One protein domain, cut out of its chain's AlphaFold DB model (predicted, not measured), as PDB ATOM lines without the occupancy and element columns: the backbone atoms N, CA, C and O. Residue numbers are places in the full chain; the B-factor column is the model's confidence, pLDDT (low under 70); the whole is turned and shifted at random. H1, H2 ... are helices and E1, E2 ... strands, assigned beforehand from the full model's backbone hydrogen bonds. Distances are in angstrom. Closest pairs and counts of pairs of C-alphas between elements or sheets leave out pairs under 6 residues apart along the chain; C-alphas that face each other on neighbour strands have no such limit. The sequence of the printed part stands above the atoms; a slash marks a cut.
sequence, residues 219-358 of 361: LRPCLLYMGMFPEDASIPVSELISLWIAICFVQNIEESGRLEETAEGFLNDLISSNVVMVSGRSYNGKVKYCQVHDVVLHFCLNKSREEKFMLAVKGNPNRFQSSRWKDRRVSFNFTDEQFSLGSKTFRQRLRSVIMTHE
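AT A GLANCE: This is residues 219 to 358 of the 361 residues of the protein "NB-ARC domain-containing protein" of Capsicum annuum (UniProt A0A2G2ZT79). Picture two lobes: a small sheet of three side-by-side strands, E3, E4 and E5, with long loops swung out beyond it, and a cluster of crossed helices, H1, H2 and H3, with the hairpin E1 and E2 at one end. H4 bridges them, packing on H1 and only grazing the sheet. The 140 printed residues hold four named helices and five named strands, in the order H1 H2 H3 E1 E2 H4 E3 E4 E5, a mixed class. The larger sheet runs E3, E4, E5, all parallel; E1 and E2 are antiparallel. The whole is compact, with a radius of gyration of the C-alphas of 16.0 A and spans of 46 by 34 by 27 A.

IN THESE COORDINATES: Start in the sheet: E3 is residues 311 to 314, E4 residues 329 to 334, 16.4 A long, and E5 residues 352 to 357, 16.2 A long, ending at C-alpha 357 at (18.379, 49.562, -37.228). Before them comes H4, residues 294 to 306, 18.2 A. Find C-alpha 219 at (40.858, 34.659, -30.749), where H1 begins and runs to residue 226. H2 is residues 237 to 246, 14.2 A; H3, residues 259 to 272, runs 19.7 A from C-alpha 259 at (32.068, 23.604, -33.974). E1 is residues 277 to 281 and E2 residues 287 to 291.

HOW THE PARTS SIT: Look first at E4, the inner strand: N 313 and O 331 are 2.8 A apart towards E3, and N 332 and O 354 are 2.9 A apart towards E5, both within hydrogen-bond range. H4 only grazes this sheet, with residues 301 to 305. It touches H1 about perpendicular, at 74 degrees, the C-alphas of Leu 224 and Cys 300 coming closest at 5.0 A. H1 touches H3, residues 266 to 270 alone, about perpendicular at 88 degrees; the closest C-alphas, of Leu 219 and Phe 266, are 6.3 A apart. H3, with residues 259 to 264 alone, touches H2 at a steep tilt of 60 degrees, opposite ways; the closest C-alphas, of Ile 241 and Ala 263, are 5.8 A apart. In the hairpin E1 and E2, N 277 and O 291 are 2.8 A apart, within hydrogen-bond range; residues 235 to 236 pair antiparallel with residues 289 to 290 of E2. H2 and E5 are apart, but only just, at 8.4 A. In H1, H2, H3 and H4 every O i to N i+4 pair is within hydrogen-bond range.

THE WHOLE: The two C-alphas farthest apart, those of Tyr 283 and Ser 323, are 49.0 A apart. The printed part has no cut; the links H2 to H3, E3 to E4 and E4 to E5 are long. The mean pLDDT of the printed part is 75.1, and residues 252 to 257 and 311 to 358 are under 70.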
ATOM      1  N   LEU A 219      41.843  33.859 -31.490       93.94
ATOM      2  CA  LEU A 219      40.858  34.659 -30.749       93.94
ATOM      3  C   LEU A 219      40.788  36.109 -31.228       93.94
ATOM      4  O   LEU A 219      39.737  36.742 -31.114       93.94
ATOM      5  N   ARG A 220      41.882  36.647 -31.782       94.00
ATOM      6  CA  ARG A 220      41.942  38.045 -32.237       94.00
ATOM      7  C   ARG A 220      40.854  38.380 -33.272       94.00
ATOM      8  O   ARG A 220      40.144  39.361 -33.053       94.00
ATOM      9  N   PRO A 221      40.614  37.569 -34.328       92.06
ATOM     10  CA  PRO A 221      39.518  37.812 -35.263       92.06
ATOM     11  C   PRO A 221      38.135  37.797 -34.600       92.06
ATOM     12  O   PRO A 221      37.278  38.597 -34.970       92.06
ATOM     13  N   CYS A 222      37.929  36.914 -33.619       94.25
ATOM     14  CA  CYS A 222      36.673  36.799 -32.880       94.25
ATOM     15  C   CYS A 222      36.397  38.075 -32.075       94.25
ATOM     16  O   CYS A 222      35.308  38.640 -32.178       94.25
ATOM     17  N   LEU A 223      37.404  38.580 -31.353       95.56
ATOM     18  CA  LEU A 223      37.307  39.836 -30.608       95.56
ATOM     19  C   LEU A 223      37.101  41.040 -31.533       95.56
ATOM     20  O   LEU A 223      36.201  41.842 -31.290       95.56
ATOM     21  N   LEU A 224      37.890  41.156 -32.608       93.06
ATOM     22  CA  LEU A 224      37.723  42.248 -33.568       93.06
ATOM     23  C   LEU A 224      36.305  42.262 -34.138       93.06
ATOM     24  O   LEU A 224      35.704  43.328 -34.213       93.06
ATOM     25  N   TYR A 225      35.752  41.092 -34.477       90.75
ATOM     26  CA  TYR A 225      34.388  40.964 -34.990       90.75
ATOM     27  C   TYR A 225      33.328  41.476 -34.011       90.75
ATOM     28  O   TYR A 225      32.372  42.118 -34.436       90.75
ATOM     29  N   MET A 226      33.517  41.277 -32.704       91.38
ATOM     30  CA  MET A 226      32.616  41.850 -31.697       91.38
ATOM     31  C   MET A 226      32.604  43.388 -31.720       91.38
ATOM     32  O   MET A 226      31.606  43.993 -31.346       91.38
ATOM     33  N   GLY A 227      33.656  44.023 -32.247       86.81
ATOM     34  CA  GLY A 227      33.701  45.458 -32.543       86.81
ATOM     35  C   GLY A 227      32.650  45.945 -33.548       86.81
ATOM     36  O   GLY A 227      32.494  47.150 -33.713       86.81
ATOM     37  N   MET A 228      31.948  45.044 -34.243       81.38
ATOM     38  CA  MET A 228      30.863  45.399 -35.163       81.38
ATOM     39  C   MET A 228      29.530  45.673 -34.469       81.38
ATOM     40  O   MET A 228      28.660  46.270 -35.106       81.38
ATOM     41  N   PHE A 229      29.356  45.205 -33.233       85.62
ATOM     42  CA  PHE A 229      28.124  45.406 -32.480       85.62
ATOM     43  C   PHE A 229      28.048  46.844 -31.942       85.62
ATOM     44  O   PHE A 229      29.090  47.488 -31.775       85.62
ATOM     45  N   PRO A 230      26.836  47.363 -31.680       81.38
ATOM     46  CA  PRO A 230      26.667  48.675 -31.069       81.38
ATOM     47  C   PRO A 230      27.359  48.789 -29.705       81.38
ATOM     48  O   PRO A 230      27.578  47.794 -29.010       81.38
ATOM     49  N   GLU A 231      27.670  50.030 -29.325       81.69
ATOM     50  CA  GLU A 231      28.079  50.369 -27.958       81.69
ATOM     51  C   GLU A 231      27.007  49.879 -26.969       81.69
ATOM     52  O   GLU A 231      25.818  49.882 -27.284       81.69
ATOM     53  N   ASP A 232      27.447  49.352 -25.826       77.94
ATOM     54  CA  ASP A 232      26.603  48.758 -24.780       77.94
ATOM     55  C   ASP A 232      25.674  47.585 -25.159       77.94
ATOM     56  O   ASP A 232      24.902  47.107 -24.322       77.94
ATOM     57  N   ALA A 233      25.791  47.032 -26.370       84.81
ATOM     58  CA  ALA A 233      24.950  45.924 -26.814       84.81
ATOM     59  C   ALA A 233      25.115  44.664 -25.943       84.81
ATOM     60  O   ALA A 233      26.218  44.142 -25.741       84.81
ATOM     61  N   SER A 234      23.986  44.115 -25.487       88.88
ATOM     62  CA  SER A 234      23.932  42.797 -24.856       88.88
ATOM     63  C   SER A 234      23.813  41.713 -25.930       88.88
ATOM     64  O   SER A 234      22.720  41.383 -26.385       88.88
ATOM     65  N   ILE A 235      24.948  41.144 -26.325       93.31
ATOM     66  CA  ILE A 235      25.075  40.221 -27.456       93.31
ATOM     67  C   ILE A 235      24.607  38.813 -27.050       93.31
ATOM     68  O   ILE A 235      25.193  38.225 -26.126       93.31
ATOM     69  N   PRO A 236      23.602  38.223 -27.732       95.31
ATOM     70  CA  PRO A 236      23.218  36.830 -27.529       95.31
ATOM     71  C   PRO A 236      24.356  35.883 -27.927       95.31
ATOM     72  O   PRO A 236      24.824  35.881 -29.065       95.31
ATOM     73  N   VAL A 237      24.793  35.036 -26.995       95.88
ATOM     74  CA  VAL A 237      25.945  34.140 -27.211       95.88
ATOM     75  C   VAL A 237      25.696  33.140 -28.338       95.88
ATOM     76  O   VAL A 237      26.594  32.877 -29.132       95.88
ATOM     77  N   SER A 238      24.474  32.614 -28.438       94.31
ATOM     78  CA  SER A 238      24.097  31.677 -29.498       94.31
ATOM     79  C   SER A 238      24.255  32.287 -30.891       94.31
ATOM     80  O   SER A 238      24.769  31.632 -31.791       94.31
ATOM     81  N   GLU A 239      23.861  33.550 -31.055       93.56
ATOM     82  CA  GLU A 239      23.975  34.265 -32.326       93.56
ATOM     83  C   GLU A 239      25.439  34.567 -32.659       93.56
ATOM     84  O   GLU A 239      25.893  34.292 -33.769       93.56
ATOM     85  N   LEU A 240      26.206  35.044 -31.674       94.75
ATOM     86  CA  LEU A 240      27.633  35.311 -31.833       94.75
ATOM     87  C   LEU A 240      28.408  34.064 -32.287       94.75
ATOM     88  O   LEU A 240      29.218  34.143 -33.210       94.75
ATOM     89  N   ILE A 241      28.128  32.911 -31.675       93.81
ATOM     90  CA  ILE A 241      28.735  31.627 -32.045       93.81
ATOM     91  C   ILE A 241      28.387  31.257 -33.488       93.81
ATOM     92  O   ILE A 241      29.288  30.945 -34.270       93.81
ATOM     93  N   SER A 242      27.108  31.336 -33.872       91.50
ATOM     94  CA  SER A 242      26.688  31.060 -35.250       91.50
ATOM     95  C   SER A 242      27.387  31.976 -36.260       91.50
ATOM     96  O   SER A 242      27.820  31.503 -37.310       91.50
ATOM     97  N   LEU A 243      27.569  33.260 -35.934       90.75
ATOM     98  CA  LEU A 243      28.289  34.215 -36.782       90.75
ATOM     99  C   LEU A 243      29.775  33.858 -36.917       90.75
ATOM    100  O   LEU A 243      30.310  33.857 -38.029       90.75
ATOM    101  N   TRP A 244      30.451  33.511 -35.820       92.06
ATOM    102  CA  TRP A 244      31.859  33.106 -35.861       92.06
ATOM    103  C   TRP A 244      32.085  31.835 -36.684       92.06
ATOM    104  O   TRP A 244      33.054  31.767 -37.450       92.06
ATOM    105  N   ILE A 245      31.177  30.860 -36.583       87.69
ATOM    106  CA  ILE A 245      31.209  29.637 -37.393       87.69
ATOM    107  C   ILE A 245      30.964  29.968 -38.871       87.69
ATOM    108  O   ILE A 245      31.760  29.577 -39.723       87.69
ATOM    109  N   ALA A 246      29.922  30.745 -39.185       84.12
ATOM    110  CA  ALA A 246      29.567  31.101 -40.561       84.12
ATOM    111  C   ALA A 246      30.676  31.884 -41.291       84.12
ATOM    112  O   ALA A 246      30.828  31.779 -42.508       84.12
ATOM    113  N   ILE A 247      31.474  32.659 -40.553       81.56
ATOM    114  CA  ILE A 247      32.602  33.443 -41.084       81.56
ATOM    115  C   ILE A 247      33.906  32.621 -41.139       81.56
ATOM    116  O   ILE A 247      34.926  33.102 -41.652       81.56
ATOM    117  N   CYS A 248      33.859  31.371 -40.670       83.69
ATOM    118  CA  CYS A 248      34.966  30.422 -40.586       83.69
ATOM    119  C   CYS A 248      36.110  30.887 -39.668       83.69
ATOM    120  O   CYS A 248      37.280  30.611 -39.955       83.69
ATOM    121  N   PHE A 249      35.794  31.608 -38.584       85.31
ATOM    122  CA  PHE A 249      36.766  31.855 -37.508       85.31
ATOM    123  C   PHE A 249      37.041  30.601 -36.690       85.31
ATOM    124  O   PHE A 249      38.144  30.426 -36.180       85.31
ATOM    125  N   VAL A 250      36.046  29.724 -36.607       82.62
ATOM    126  CA  VAL A 250      36.140  28.423 -35.960       82.62
ATOM    127  C   VAL A 250      36.223  27.372 -37.056       82.62
ATOM    128  O   VAL A 250      35.365  27.315 -37.936       82.62
ATOM    129  N   GLN A 251      37.290  26.581 -37.041       74.75
ATOM    130  CA  GLN A 251      37.528  25.504 -37.998       74.75
ATOM    131  C   GLN A 251      37.804  24.228 -37.207       74.75
ATOM    132  O   GLN A 251      38.406  24.293 -36.135       74.75
ATOM    133  N   ASN A 252      37.345  23.080 -37.708       62.78
ATOM    134  CA  ASN A 252      37.584  21.802 -37.046       62.78
ATOM    135  C   ASN A 252      39.082  21.493 -37.058       62.78
ATOM    136  O   ASN A 252      39.663  21.294 -38.123       62.78
ATOM    137  N   ILE A 253      39.689  21.468 -35.873       58.94
ATOM    138  CA  ILE A 253      41.084  21.055 -35.681       58.94
ATOM    139  C   ILE A 253      41.155  19.527 -35.480       58.94
ATOM    140  O   ILE A 253      42.169  18.921 -35.805       58.94
ATOM    141  N   GLU A 254      40.060  18.887 -35.045       53.44
ATOM    142  CA  GLU A 254      39.960  17.434 -34.844       53.44
ATOM    143  C   GLU A 254      38.604  16.884 -35.327       53.44
ATOM    144  O   GLU A 254      37.578  17.556 -35.227       53.44
ATOM    145  N   GLU A 255      38.586  15.642 -35.826       53.25
ATOM    146  CA  GLU A 255      37.423  14.965 -36.440       53.25
ATOM    147  C   GLU A 255      36.242  14.679 -35.479       53.25
ATOM    148  O   GLU A 255      35.227  14.136 -35.909       53.25
ATOM    149  N   SER A 256      36.336  15.040 -34.193       54.06
ATOM    150  CA  SER A 256      35.375  14.627 -33.151       54.06
ATOM    151  C   SER A 256      34.661  15.759 -32.393       54.06
ATOM    152  O   SER A 256      33.686  15.485 -31.693       54.06
ATOM    153  N   GLY A 257      35.089  17.019 -32.535       61.34
ATOM    154  CA  GLY A 257      34.507  18.157 -31.808       61.34
ATOM    155  C   GLY A 257      33.368  18.851 -32.563       61.34
ATOM    156  O   GLY A 257      33.434  19.028 -33.780       61.34
ATOM    157  N   ARG A 258      32.324  19.291 -31.848       82.19
ATOM    158  CA  ARG A 258      31.284  20.163 -32.423       82.19
ATOM    159  C   ARG A 258      31.823  21.589 -32.560       82.19
ATOM    160  O   ARG A 258      32.406  22.119 -31.615       82.19
ATOM    161  N   LEU A 259      31.605  22.232 -33.709       86.38
ATOM    162  CA  LEU A 259      32.068  23.604 -33.974       86.38
ATOM    163  C   LEU A 259      31.560  24.598 -32.923       86.38
ATOM    164  O   LEU A 259      32.276  25.521 -32.540       86.38
ATOM    165  N   GLU A 260      30.345  24.387 -32.426       90.44
ATOM    166  CA  GLU A 260      29.724  25.187 -31.377       90.44
ATOM    167  C   GLU A 260      30.473  25.079 -30.047       90.44
ATOM    168  O   GLU A 260      30.651  26.086 -29.374       90.44
ATOM    169  N   GLU A 261      30.962  23.892 -29.681       90.38
ATOM    170  CA  GLU A 261      31.726  23.688 -28.443       90.38
ATOM    171  C   GLU A 261      33.092  24.379 -28.525       90.38
ATOM    172  O   GLU A 261      33.502  25.057 -27.582       90.38
ATOM    173  N   THR A 262      33.757  24.299 -29.681       91.50
ATOM    174  CA  THR A 262      35.005  25.034 -29.940       91.50
ATOM    175  C   THR A 262      34.781  26.549 -29.883       91.50
ATOM    176  O   THR A 262      35.558  27.273 -29.262       91.50
ATOM    177  N   ALA A 263      33.689  27.040 -30.479       92.44
ATOM    178  CA  ALA A 263      33.317  28.453 -30.443       92.44
ATOM    179  C   ALA A 263      32.970  28.940 -29.022       92.44
ATOM    180  O   ALA A 263      33.384  30.032 -28.626       92.44
ATOM    181  N   GLU A 264      32.248  28.128 -28.235       93.75
ATOM    182  CA  GLU A 264      32.004  28.381 -26.808       93.75
ATOM    183  C   GLU A 264      33.334  28.464 -26.042       93.75
ATOM    184  O   GLU A 264      33.508  29.359 -25.212       93.75
ATOM    185  N   GLY A 265      34.295  27.583 -26.345       93.38
ATOM    186  CA  GLY A 265      35.659  27.633 -25.813       93.38
ATOM    187  C   GLY A 265      36.347  28.968 -26.098       93.38
ATOM    188  O   GLY A 265      36.801  29.633 -25.170       93.38
ATOM    189  N   PHE A 266      36.318  29.427 -27.353       95.31
ATOM    190  CA  PHE A 266      36.917  30.709 -27.746       95.31
ATOM    191  C   PHE A 266      36.298  31.894 -26.994       95.31
ATOM    192  O   PHE A 266      37.012  32.787 -26.529       95.31
ATOM    193  N   LEU A 267      34.971  31.904 -26.826       96.56
ATOM    194  CA  LEU A 267      34.296  32.936 -26.038       96.56
ATOM    195  C   LEU A 267      34.720  32.881 -24.565       96.56
ATOM    196  O   LEU A 267      34.980  33.922 -23.959       96.56
ATOM    197  N   ASN A 268      34.799  31.685 -23.980       94.88
ATOM    198  CA  ASN A 268      35.241  31.514 -22.599       94.88
ATOM    199  C   ASN A 268      36.680  31.997 -22.402       94.88
ATOM    200  O   ASN A 268      36.960  32.641 -21.391       94.88
ATOM    201  N   ASP A 269      37.561  31.782 -23.377       94.69
ATOM    202  CA  ASP A 269      38.935  32.274 -23.330       94.69
ATOM    203  C   ASP A 269      38.995  33.808 -23.414       94.69
ATOM    204  O   ASP A 269      39.726  34.437 -22.641       94.69
ATOM    205  N   LEU A 270      38.164  34.438 -24.254       96.56
ATOM    206  CA  LEU A 270      38.004  35.900 -24.301       96.56
ATOM    207  C   LEU A 270      37.419  36.481 -22.999       96.56
ATOM    208  O   LEU A 270      37.821  37.552 -22.539       96.56
ATOM    209  N   ILE A 271      36.491  35.771 -22.358       95.00
ATOM    210  CA  ILE A 271      35.981  36.143 -21.031       95.00
ATOM    211  C   ILE A 271      37.084  35.979 -19.978       95.00
ATOM    212  O   ILE A 271      37.234  36.816 -19.084       95.00
ATOM    213  N   SER A 272      37.885  34.915 -20.075       92.38
ATOM    214  CA  SER A 272      38.966  34.628 -19.132       92.38
ATOM    215  C   SER A 272      40.056  35.703 -19.174       92.38
ATOM    216  O   SER A 272      40.532  36.118 -18.111       92.38
ATOM    217  N   SER A 273      40.357  36.232 -20.364       92.44
ATOM    218  CA  SER A 273      41.272  37.359 -20.586       92.44
ATOM    219  C   SER A 273      40.651  38.723 -20.256       92.44
ATOM    220  O   SER A 273      41.310  39.749 -20.379       92.44
ATOM    221  N   ASN A 274      39.411  38.747 -19.756       93.50
ATOM    222  CA  ASN A 274      38.669  39.930 -19.315       93.50
ATOM    223  C   ASN A 274      38.437  41.008 -20.397       93.50
ATOM    224  O   ASN A 274      38.080  42.136 -20.052       93.50
ATOM    225  N   VAL A 275      38.604  40.681 -21.681       94.69
ATOM    226  CA  VAL A 275      38.292  41.598 -22.796       94.69
ATOM    227  C   VAL A 275      36.804  41.555 -23.168       94.69
ATOM    228  O   VAL A 275      36.280  42.511 -23.733       94.69
ATOM    229  N   VAL A 276      36.107  40.479 -22.780       95.69
ATOM    230  CA  VAL A 276      34.651  40.314 -22.901       95.69
ATOM    231  C   VAL A 276      34.023  40.151 -21.516       95.69
ATOM    232  O   VAL A 276      34.529  39.425 -20.657       95.69
ATOM    233  N   MET A 277      32.895  40.822 -21.288       93.75
ATOM    234  CA  MET A 277      32.121  40.755 -20.052       93.75
ATOM    235  C   MET A 277      30.919  39.822 -20.208       93.75
ATOM    236  O   MET A 277      30.298  39.744 -21.263       93.75
ATOM    237  N   VAL A 278      30.553  39.139 -19.124       92.81
ATOM    238  CA  VAL A 278      29.303  38.370 -19.047       92.81
ATOM    239  C   VAL A 278      28.189  39.305 -18.587       92.81
ATOM    240  O   VAL A 278      28.271  39.833 -17.477       92.81
ATOM    241  N   SER A 279      27.154  39.486 -19.408       90.00
ATOM    242  CA  SER A 279      25.985  40.318 -19.085       90.00
ATOM    243  C   SER A 279      24.774  39.492 -18.639       90.00
ATOM    244  O   SER A 279      23.909  40.008 -17.939       90.00
ATOM    245  N   GLY A 280      24.735  38.189 -18.942       90.31
ATOM    246  CA  GLY A 280      23.671  37.306 -18.467       90.31
ATOM    247  C   GLY A 280      24.043  35.828 -18.503       90.31
ATOM    248  O   GLY A 280      24.762  35.369 -19.392       90.31
ATOM    249  N   ARG A 281      23.525  35.064 -17.537       93.00
ATOM    250  CA  ARG A 281      23.648  33.600 -17.480       93.00
ATOM    251  C   ARG A 281      22.273  32.945 -17.476       93.00
ATOM    252  O   ARG A 281      21.318  33.503 -16.940       93.00
ATOM    253  N   SER A 282      22.176  31.768 -18.078       90.06
ATOM    254  CA  SER A 282      20.998  30.905 -17.978       90.06
ATOM    255  C   SER A 282      20.952  30.180 -16.630       90.06
ATOM    256  O   SER A 282      21.933  30.150 -15.886       90.06
ATOM    257  N   TYR A 283      19.812  29.554 -16.324       88.62
ATOM    258  CA  TYR A 283      19.601  28.797 -15.081       88.62
ATOM    259  C   TYR A 283      20.622  27.664 -14.875       88.62
ATOM    260  O   TYR A 283      20.957  27.331 -13.745       88.62
ATOM    261  N   ASN A 284      21.149  27.093 -15.962       88.50
ATOM    262  CA  ASN A 284      22.185  26.057 -15.942       88.50
ATOM    263  C   ASN A 284      23.615  26.622 -15.801       88.50
ATOM    264  O   ASN A 284      24.585  25.892 -15.969       88.50
ATOM    265  N   GLY A 285      23.764  27.927 -15.559       87.69
ATOM    266  CA  GLY A 285      25.049  28.590 -15.357       87.69
ATOM    267  C   GLY A 285      25.819  28.937 -16.635       87.69
ATOM    268  O   GLY A 285      26.811  29.663 -16.535       87.69
ATOM    269  N   LYS A 286      25.379  28.498 -17.825       90.44
ATOM    270  CA  LYS A 286      26.006  28.891 -19.100       90.44
ATOM    271  C   LYS A 286      25.849  30.390 -19.370       90.44
ATOM    272  O   LYS A 286      24.911  31.036 -18.899       90.44
ATOM    273  N   VAL A 287      26.793  30.955 -20.120       94.38
ATOM    274  CA  VAL A 287      26.752  32.363 -20.530       94.38
ATOM    275  C   VAL A 287      25.698  32.509 -21.627       94.38
ATOM    276  O   VAL A 287      25.784  31.853 -22.658       94.38
ATOM    277  N   LYS A 288      24.678  33.333 -21.372       95.56
ATOM    278  CA  LYS A 288      23.563  33.579 -22.298       95.56
ATOM    279  C   LYS A 288      23.775  34.867 -23.090       95.56
ATOM    280  O   LYS A 288      23.508  34.899 -24.288       95.56
ATOM    281  N   TYR A 289      24.281  35.896 -22.415       95.62
ATOM    282  CA  TYR A 289      24.598  37.185 -23.014       95.62
ATOM    283  C   TYR A 289      25.995  37.639 -22.605       95.62
ATOM    284  O   TYR A 289      26.435  37.413 -21.467       95.62
ATOM    285  N   CYS A 290      26.677  38.295 -23.536       95.56
ATOM    286  CA  CYS A 290      27.967  38.930 -23.309       95.56
ATOM    287  C   CYS A 290      27.958  40.382 -23.800       95.56
ATOM    288  O   CYS A 290      27.078  40.788 -24.551       95.56
ATOM    289  N   GLN A 291      28.924  41.169 -23.341       93.19
ATOM    290  CA  GLN A 291      29.061  42.584 -23.675       93.19
ATOM    291  C   GLN A 291      30.545  42.941 -23.771       93.19
ATOM    292  O   GLN A 291      31.375  42.396 -23.039       93.19
ATOM    293  N   VAL A 292      30.885  43.877 -24.650       92.69
ATOM    294  CA  VAL A 292      32.236  44.440 -24.763       92.69
ATOM    295  C   VAL A 292      32.224  45.835 -24.152       92.69
ATOM    296  O   VAL A 292      31.331  46.620 -24.432       92.69
ATOM    297  N   HIS A 293      33.197  46.143 -23.295       90.56
ATOM    298  CA  HIS A 293      33.316  47.482 -22.712       90.56
ATOM    299  C   HIS A 293      33.720  48.492 -23.802       90.56
ATOM    300  O   HIS A 293      34.592  48.190 -24.610       90.56
ATOM    301  N   ASP A 294      33.214  49.727 -23.777       86.75
ATOM    302  CA  ASP A 294      33.385  50.681 -24.896       86.75
ATOM    303  C   ASP A 294      34.833  51.022 -25.241       86.75
ATOM    304  O   ASP A 294      35.164  51.191 -26.405       86.75
ATOM    305  N   VAL A 295      35.740  51.090 -24.259       88.06
ATOM    306  CA  VAL A 295      37.183  51.238 -24.523       88.06
ATOM    307  C   VAL A 295      37.724  50.066 -25.354       88.06
ATOM    308  O   VAL A 295      38.520  50.282 -26.266       88.06
ATOM    309  N   VAL A 296      37.282  48.838 -25.071       92.56
ATOM    310  CA  VAL A 296      37.647  47.637 -25.840       92.56
ATOM    311  C   VAL A 296      36.984  47.668 -27.216       92.56
ATOM    312  O   VAL A 296      37.636  47.367 -28.212       92.56
ATOM    313  N   LEU A 297      35.720  48.092 -27.298       91.12
ATOM    314  CA  LEU A 297      35.001  48.237 -28.563       91.12
ATOM    315  C   LEU A 297      35.677  49.274 -29.476       91.12
ATOM    316  O   LEU A 297      35.972  48.990 -30.635       91.12
ATOM    317  N   HIS A 298      36.003  50.449 -28.936       87.75
ATOM    318  CA  HIS A 298      36.711  51.521 -29.632       87.75
ATOM    319  C   HIS A 298      38.099  51.070 -30.100       87.75
ATOM    320  O   HIS A 298      38.496  51.349 -31.233       87.75
ATOM    321  N   PHE A 299      38.815  50.313 -29.263       91.44
ATOM    322  CA  PHE A 299      40.053  49.657 -29.670       91.44
ATOM    323  C   PHE A 299      39.828  48.719 -30.867       91.44
ATOM    324  O   PHE A 299      40.521  48.850 -31.873       91.44
ATOM    325  N   CYS A 300      38.834  47.826 -30.805       92.25
ATOM    326  CA  CYS A 300      38.533  46.882 -31.886       92.25
ATOM    327  C   CYS A 300      38.164  47.594 -33.193       92.25
ATOM    328  O   CYS A 300      38.602  47.174 -34.264       92.25
ATOM    329  N   LEU A 301      37.400  48.687 -33.118       86.12
ATOM    330  CA  LEU A 301      37.032  49.510 -34.272       86.12
ATOM    331  C   LEU A 301      38.258  50.142 -34.938       86.12
ATOM    332  O   LEU A 301      38.392  50.082 -36.162       86.12
ATOM    333  N   ASN A 302      39.169  50.718 -34.151       86.25
ATOM    334  CA  ASN A 302      40.393  51.320 -34.681       86.25
ATOM    335  C   ASN A 302      41.336  50.259 -35.250       86.25
ATOM    336  O   ASN A 302      41.766  50.380 -36.397       86.25
ATOM    337  N   LYS A 303      41.553  49.164 -34.515       88.88
ATOM    338  CA  LYS A 303      42.393  48.051 -34.962       88.88
ATOM    339  C   LYS A 303      41.868  47.417 -36.249       88.88
ATOM    340  O   LYS A 303      42.628  47.157 -37.177       88.88
ATOM    341  N   SER A 304      40.548  47.261 -36.359       85.75
ATOM    342  CA  SER A 304      39.916  46.727 -37.568       85.75
ATOM    343  C   SER A 304      40.129  47.617 -38.794       85.75
ATOM    344  O   SER A 304      40.262  47.092 -39.901       85.75
ATOM    345  N   ARG A 305      40.181  48.946 -38.616       81.12
ATOM    346  CA  ARG A 305      40.484  49.905 -39.694       81.12
ATOM    347  C   ARG A 305      41.950  49.838 -40.111       81.12
ATOM    348  O   ARG A 305      42.230  49.819 -41.308       81.12
ATOM    349  N   GLU A 306      42.865  49.781 -39.144       83.69
ATOM    350  CA  GLU A 306      44.311  49.658 -39.384       83.69
ATOM    351  C   GLU A 306      44.646  48.380 -40.162       83.69
ATOM    352  O   GLU A 306      45.332  48.428 -41.185       83.69
ATOM    353  N   GLU A 307      44.100  47.245 -39.723       83.19
ATOM    354  CA  GLU A 307      44.348  45.929 -40.322       83.19
ATOM    355  C   GLU A 307      43.493  45.657 -41.572       83.19
ATOM    356  O   GLU A 307      43.622  44.603 -42.197       83.19
ATOM    357  N   LYS A 308      42.602  46.589 -41.953       79.94
ATOM    358  CA  LYS A 308      41.580  46.395 -43.006       79.94
ATOM    359  C   LYS A 308      40.780  45.105 -42.799       79.94
ATOM    360  O   LYS A 308      40.371  44.426 -43.743       79.94
ATOM    361  N   PHE A 309      40.575  44.756 -41.534       76.88
ATOM    362  CA  PHE A 309      39.847  43.568 -41.126       76.88
ATOM    363  C   PHE A 309      38.356  43.729 -41.450       76.88
ATOM    364  O   PHE A 309      37.715  42.777 -41.912       76.88
ATOM    365  N   MET A 310      37.813  44.936 -41.227       72.19
ATOM    366  CA  MET A 310      36.407  45.298 -41.450       72.19
ATOM    367  C   MET A 310      36.246  46.792 -41.741       72.19
ATOM    368  O   MET A 310      37.040  47.614 -41.283       72.19
ATOM    369  N   LEU A 311      35.156  47.144 -42.426       63.31
ATOM    370  CA  LEU A 311      34.720  48.525 -42.605       63.31
ATOM    371  C   LEU A 311      33.496  48.814 -41.723       63.31
ATOM    372  O   LEU A 311      32.421  48.263 -41.952       63.31
ATOM    373  N   ALA A 312      33.653  49.687 -40.726       58.31
ATOM    374  CA  ALA A 312      32.536  50.208 -39.937       58.31
ATOM    375  C   ALA A 312      32.003  51.501 -40.569       58.31
ATOM    376  O   ALA A 312      32.733  52.491 -40.684       58.31
ATOM    377  N   VAL A 313      30.735  51.481 -40.968       58.06
ATOM    378  CA  VAL A 313      30.026  52.573 -41.627       58.06
ATOM    379  C   VAL A 313      29.017  53.192 -40.652       58.06
ATOM    380  O   VAL A 313      28.043  52.544 -40.279       58.06
ATOM    381  N   LYS A 314      29.240  54.456 -40.261       54.28
ATOM    382  CA  LYS A 314      28.275  55.289 -39.515       54.28
ATOM    383  C   LYS A 314      27.782  56.429 -40.431       54.28
ATOM    384  O   LYS A 314      28.618  57.155 -40.972       54.28
ATOM    385  N   GLY A 315      26.464  56.598 -40.614       50.69
ATOM    386  CA  GLY A 315      25.860  57.775 -41.275       50.69
ATOM    387  C   GLY A 315      24.929  57.511 -42.475       50.69
ATOM    388  O   GLY A 315      24.590  56.376 -42.791       50.69
ATOM    389  N   ASN A 316      24.507  58.597 -43.147       43.47
ATOM    390  CA  ASN A 316      23.452  58.594 -44.175       43.47
ATOM    391  C   ASN A 316      23.835  57.769 -45.435       43.47
ATOM    392  O   ASN A 316      24.889  58.029 -46.034       43.47
ATOM    393  N   PRO A 317      22.977  56.829 -45.883       45.72
ATOM    394  CA  PRO A 317      23.262  55.889 -46.974       45.72
ATOM    395  C   PRO A 317      23.612  56.547 -48.319       45.72
ATOM    396  O   PRO A 317      24.366  55.975 -49.109       45.72
ATOM    397  N   ASN A 318      23.163  57.781 -48.567       43.88
ATOM    398  CA  ASN A 318      23.355  58.473 -49.848       43.88
ATOM    399  C   ASN A 318      24.777  59.013 -50.090       43.88
ATOM    400  O   ASN A 318      25.086  59.459 -51.194       43.88
ATOM    401  N   ARG A 319      25.674  58.964 -49.093       43.62
ATOM    402  CA  ARG A 319      27.098  59.320 -49.269       43.62
ATOM    403  C   ARG A 319      27.993  58.123 -49.627       43.62
ATOM    404  O   ARG A 319      29.194  58.307 -49.828       43.62
ATOM    405  N   PHE A 320      27.439  56.912 -49.739       51.84
ATOM    406  CA  PHE A 320      28.221  55.687 -49.930       51.84
ATOM    407  C   PHE A 320      28.382  55.300 -51.404       51.84
ATOM    408  O   PHE A 320      27.464  54.799 -52.048       51.84
ATOM    409  N   GLN A 321      29.593  55.472 -51.944       47.31
ATOM    410  CA  GLN A 321      29.946  54.974 -53.277       47.31
ATOM    411  C   GLN A 321      30.470  53.530 -53.201       47.31
ATOM    412  O   GLN A 321      31.503  53.251 -52.589       47.31
ATOM    413  N   SER A 322      29.763  52.609 -53.858       48.53
ATOM    414  CA  SER A 322      30.033  51.160 -53.887       48.53
ATOM    415  C   SER A 322      31.259  50.749 -54.719       48.53
ATOM    416  O   SER A 322      31.766  49.638 -54.581       48.53
ATOM    417  N   SER A 323      31.785  51.636 -55.569       44.62
ATOM    418  CA  SER A 323      32.808  51.312 -56.576       44.62
ATOM    419  C   SER A 323      34.252  51.217 -56.051       44.62
ATOM    420  O   SER A 323      35.149  50.855 -56.809       44.62
ATOM    421  N   ARG A 324      34.505  51.499 -54.764       45.34
ATOM    422  CA  ARG A 324      35.857  51.513 -54.155       45.34
ATOM    423  C   ARG A 324      36.207  50.328 -53.235       45.34
ATOM    424  O   ARG A 324      37.268  50.343 -52.617       45.34
ATOM    425  N   TRP A 325      35.367  49.297 -53.136       55.41
ATOM    426  CA  TRP A 325      35.445  48.340 -52.023       55.41
ATOM    427  C   TRP A 325      36.363  47.145 -52.331       55.41
ATOM    428  O   TRP A 325      36.184  46.422 -53.319       55.41
ATOM    429  N   LYS A 326      37.353  46.922 -51.455       52.75
ATOM    430  CA  LYS A 326      38.193  45.708 -51.419       52.75
ATOM    431  C   LYS A 326      37.956  44.852 -50.163       52.75
ATOM    432  O   LYS A 326      38.415  43.711 -50.140       52.75
ATOM    433  N   ASP A 327      37.230  45.368 -49.170       54.44
ATOM    434  CA  ASP A 327      37.050  44.724 -47.865       54.44
ATOM    435  C   ASP A 327      35.945  43.661 -47.877       54.44
ATOM    436  O   ASP A 327      34.955  43.761 -48.605       54.44
ATOM    437  N   ARG A 328      36.131  42.611 -47.069       57.69
ATOM    438  CA  ARG A 328      35.270  41.416 -47.060       57.69
ATOM    439  C   ARG A 328      34.223  41.415 -45.940       57.69
ATOM    440  O   ARG A 328      33.412  40.500 -45.908       57.69
ATOM    441  N   ARG A 329      34.226  42.371 -45.011       61.56
ATOM    442  CA  ARG A 329      33.336  42.404 -43.832       61.56
ATOM    443  C   ARG A 329      32.948  43.842 -43.502       61.56
ATOM    444  O   ARG A 329      33.815  44.716 -43.521       61.56
ATOM    445  N   VAL A 330      31.666  44.084 -43.236       59.47
ATOM    446  CA  VAL A 330      31.107  45.443 -43.156       59.47
ATOM    447  C   VAL A 330      30.063  45.525 -42.048       59.47
ATOM    448  O   VAL A 330      29.172  44.685 -41.999       59.47
ATOM    449  N   SER A 331      30.157  46.523 -41.169       56.41
ATOM    450  CA  SER A 331      29.098  46.839 -40.197       56.41
ATOM    451  C   SER A 331      28.444  48.151 -40.605       56.41
ATOM    452  O   SER A 331      29.157  49.130 -40.841       56.41
ATOM    453  N   PHE A 332      27.120  48.163 -40.707       60.09
ATOM    454  CA  PHE A 332      26.334  49.369 -40.912       60.09
ATOM    455  C   PHE A 332      25.532  49.678 -39.656       60.09
ATOM    456  O   PHE A 332      24.770  48.834 -39.185       60.09
ATOM    457  N   ASN A 333      25.660  50.914 -39.181       53.41
ATOM    458  CA  ASN A 333      24.759  51.470 -38.184       53.41
ATOM    459  C   ASN A 333      23.968  52.619 -38.830       53.41
ATOM    460  O   ASN A 333      24.561  53.650 -39.181       53.41
ATOM    461  N   PHE A 334      22.672  52.401 -39.076       54.53
ATOM    462  CA  PHE A 334      21.791  53.341 -39.777       54.53
ATOM    463  C   PHE A 334      20.791  53.987 -38.816       54.53
ATOM    464  O   PHE A 334      20.207  53.313 -37.975       54.53
ATOM    465  N   THR A 335      20.536  55.278 -39.027       47.81
ATOM    466  CA  THR A 335      19.523  56.064 -38.304       47.81
ATOM    467  C   THR A 335      18.183  56.153 -39.055       47.81
ATOM    468  O   THR A 335      17.331  56.932 -38.655       47.81
ATOM    469  N   ASP A 336      18.016  55.456 -40.190       40.81
ATOM    470  CA  ASP A 336      16.858  55.626 -41.086       40.81
ATOM    471  C   ASP A 336      16.449  54.309 -41.781       40.81
ATOM    472  O   ASP A 336      17.303  53.497 -42.155       40.81
ATOM    473  N   GLU A 337      15.142  54.110 -41.990       42.59
ATOM    474  CA  GLU A 337      14.500  52.830 -42.366       42.59
ATOM    475  C   GLU A 337      14.721  52.356 -43.819       42.59
ATOM    476  O   GLU A 337      14.290  51.265 -44.191       42.59
ATOM    477  N   GLN A 338      15.389  53.126 -44.683       44.47
ATOM    478  CA  GLN A 338      15.463  52.800 -46.115       44.47
ATOM    479  C   GLN A 338      16.897  52.652 -46.623       44.47
ATOM    480  O   GLN A 338      17.415  53.499 -47.352       44.47
ATOM    481  N   PHE A 339      17.528  51.516 -46.311       44.41
ATOM    482  CA  PHE A 339      18.703  51.058 -47.054       44.41
ATOM    483  C   PHE A 339      18.367  49.855 -47.934       44.41
ATOM    484  O   PHE A 339      18.090  48.761 -47.451       44.41
ATOM    485  N   SER A 340      18.433  50.043 -49.255       45.03
ATOM    486  CA  SER A 340      18.365  48.941 -50.215       45.03
ATOM    487  C   SER A 340      19.758  48.637 -50.761       45.03
ATOM    488  O   SER A 340      20.446  49.478 -51.342       45.03
ATOM    489  N   LEU A 341      20.189  47.390 -50.584       48.62
ATOM    490  CA  LEU A 341      21.481  46.880 -51.037       48.62
ATOM    491  C   LEU A 341      21.437  46.597 -52.557       48.62
ATOM    492  O   LEU A 341      21.425  45.453 -53.016       48.62
ATOM    493  N   GLY A 342      21.319  47.658 -53.356       39.41
ATOM    494  CA  GLY A 342      20.877  47.604 -54.755       39.41
ATOM    495  C   GLY A 342      21.916  47.248 -55.829       39.41
ATOM    496  O   GLY A 342      21.655  47.491 -57.003       39.41
ATOM    497  N   SER A 343      23.086  46.683 -55.506       44.53
ATOM    498  CA  SER A 343      24.113  46.387 -56.525       44.53
ATOM    499  C   SER A 343      24.485  44.903 -56.600       44.53
ATOM    500  O   SER A 343      24.937  44.309 -55.623       44.53
ATOM    501  N   LYS A 344      24.363  44.294 -57.792       40.53
ATOM    502  CA  LYS A 344      24.804  42.909 -58.072       40.53
ATOM    503  C   LYS A 344      26.307  42.699 -57.819       40.53
ATOM    504  O   LYS A 344      26.708  41.595 -57.461       40.53
ATOM    505  N   THR A 345      27.127  43.746 -57.936       42.19
ATOM    506  CA  THR A 345      28.575  43.716 -57.663       42.19
ATOM    507  C   THR A 345      28.907  43.717 -56.166       42.19
ATOM    508  O   THR A 345      29.988  43.271 -55.787       42.19
ATOM    509  N   PHE A 346      27.975  44.145 -55.303       45.09
ATOM    510  CA  PHE A 346      28.126  44.147 -53.841       45.09
ATOM    511  C   PHE A 346      28.229  42.726 -53.257       45.09
ATOM    512  O   PHE A 346      28.960  42.481 -52.301       45.09
ATOM    513  N   ARG A 347      27.521  41.760 -53.858       49.06
ATOM    514  CA  ARG A 347      27.335  40.410 -53.295       49.06
ATOM    515  C   ARG A 347      28.514  39.456 -53.510       49.06
ATOM    516  O   ARG A 347      28.579  38.433 -52.845       49.06
ATOM    517  N   GLN A 348      29.449  39.757 -54.414       47.50
ATOM    518  CA  GLN A 348      30.487  38.790 -54.815       47.50
ATOM    519  C   GLN A 348      31.745  38.785 -53.925       47.50
ATOM    520  O   GLN A 348      32.573  37.887 -54.060       47.50
ATOM    521  N   ARG A 349      31.931  39.767 -53.029       54.69
ATOM    522  CA  ARG A 349      33.153  39.889 -52.196       54.69
ATOM    523  C   ARG A 349      32.912  39.944 -50.692       54.69
ATOM    524  O   ARG A 349      33.871  39.889 -49.924       54.69
ATOM    525  N   LEU A 350      31.660  40.048 -50.276       59.34
ATOM    526  CA  LEU A 350      31.296  40.358 -48.907       59.34
ATOM    527  C   LEU A 350      30.922  39.073 -48.150       59.34
ATOM    528  O   LEU A 350      30.105  38.289 -48.615       59.34
ATOM    529  N   ARG A 351      31.577  38.842 -47.010       60.94
ATOM    530  CA  ARG A 351      31.469  37.642 -46.165       60.94
ATOM    531  C   ARG A 351      30.543  37.823 -44.963       60.94
ATOM    532  O   ARG A 351      30.044  36.832 -44.456       60.94
ATOM    533  N   SER A 352      30.339  39.050 -44.482       64.69
ATOM    534  CA  SER A 352      29.416  39.342 -43.375       64.69
ATOM    535  C   SER A 352      28.983  40.807 -43.399       64.69
ATOM    536  O   SER A 352      29.833  41.688 -43.577       64.69
ATOM    537  N   VAL A 353      27.675  41.034 -43.230       64.88
ATOM    538  CA  VAL A 353      27.073  42.337 -42.925       64.88
ATOM    539  C   VAL A 353      26.393  42.234 -41.567       64.88
ATOM    540  O   VAL A 353      25.584  41.329 -41.384       64.88
ATOM    541  N   ILE A 354      26.671  43.168 -40.660       64.31
ATOM    542  CA  ILE A 354      25.766  43.459 -39.542       64.31
ATOM    543  C   ILE A 354      25.042  44.752 -39.899       64.31
ATOM    544  O   ILE A 354      25.691  45.743 -40.233       64.31
ATOM    545  N   MET A 355      23.712  44.709 -39.917       61.19
ATOM    546  CA  MET A 355      22.871  45.892 -40.068       61.19
ATOM    547  C   MET A 355      22.114  46.060 -38.767       61.19
ATOM    548  O   MET A 355      21.326  45.191 -38.403       61.19
ATOM    549  N   THR A 356      22.375  47.157 -38.070       56.81
ATOM    550  CA  THR A 356      21.573  47.557 -36.921       56.81
ATOM    551  C   THR A 356      20.671  48.702 -37.345       56.81
ATOM    552  O   THR A 356      21.145  49.715 -37.867       56.81
ATOM    553  N   HIS A 357      19.369  48.500 -37.164       52.16
ATOM    554  CA  HIS A 357      18.379  49.562 -37.228       52.16
ATOM    555  C   HIS A 357      18.167  50.059 -35.799       52.16
ATOM    556  O   HIS A 357      17.825  49.267 -34.923       52.16
ATOM    557  N   GLU A 358      18.408  51.347 -35.550       43.81
ATOM    558  CA  GLU A 358      17.934  52.005 -34.328       43.81
ATOM    559  C   GLU A 358      16.393  52.054 -34.403       43.81
ATOM    560  O   GLU A 358      15.835  52.999 -34.957       43.81
TER     561      GLU A 358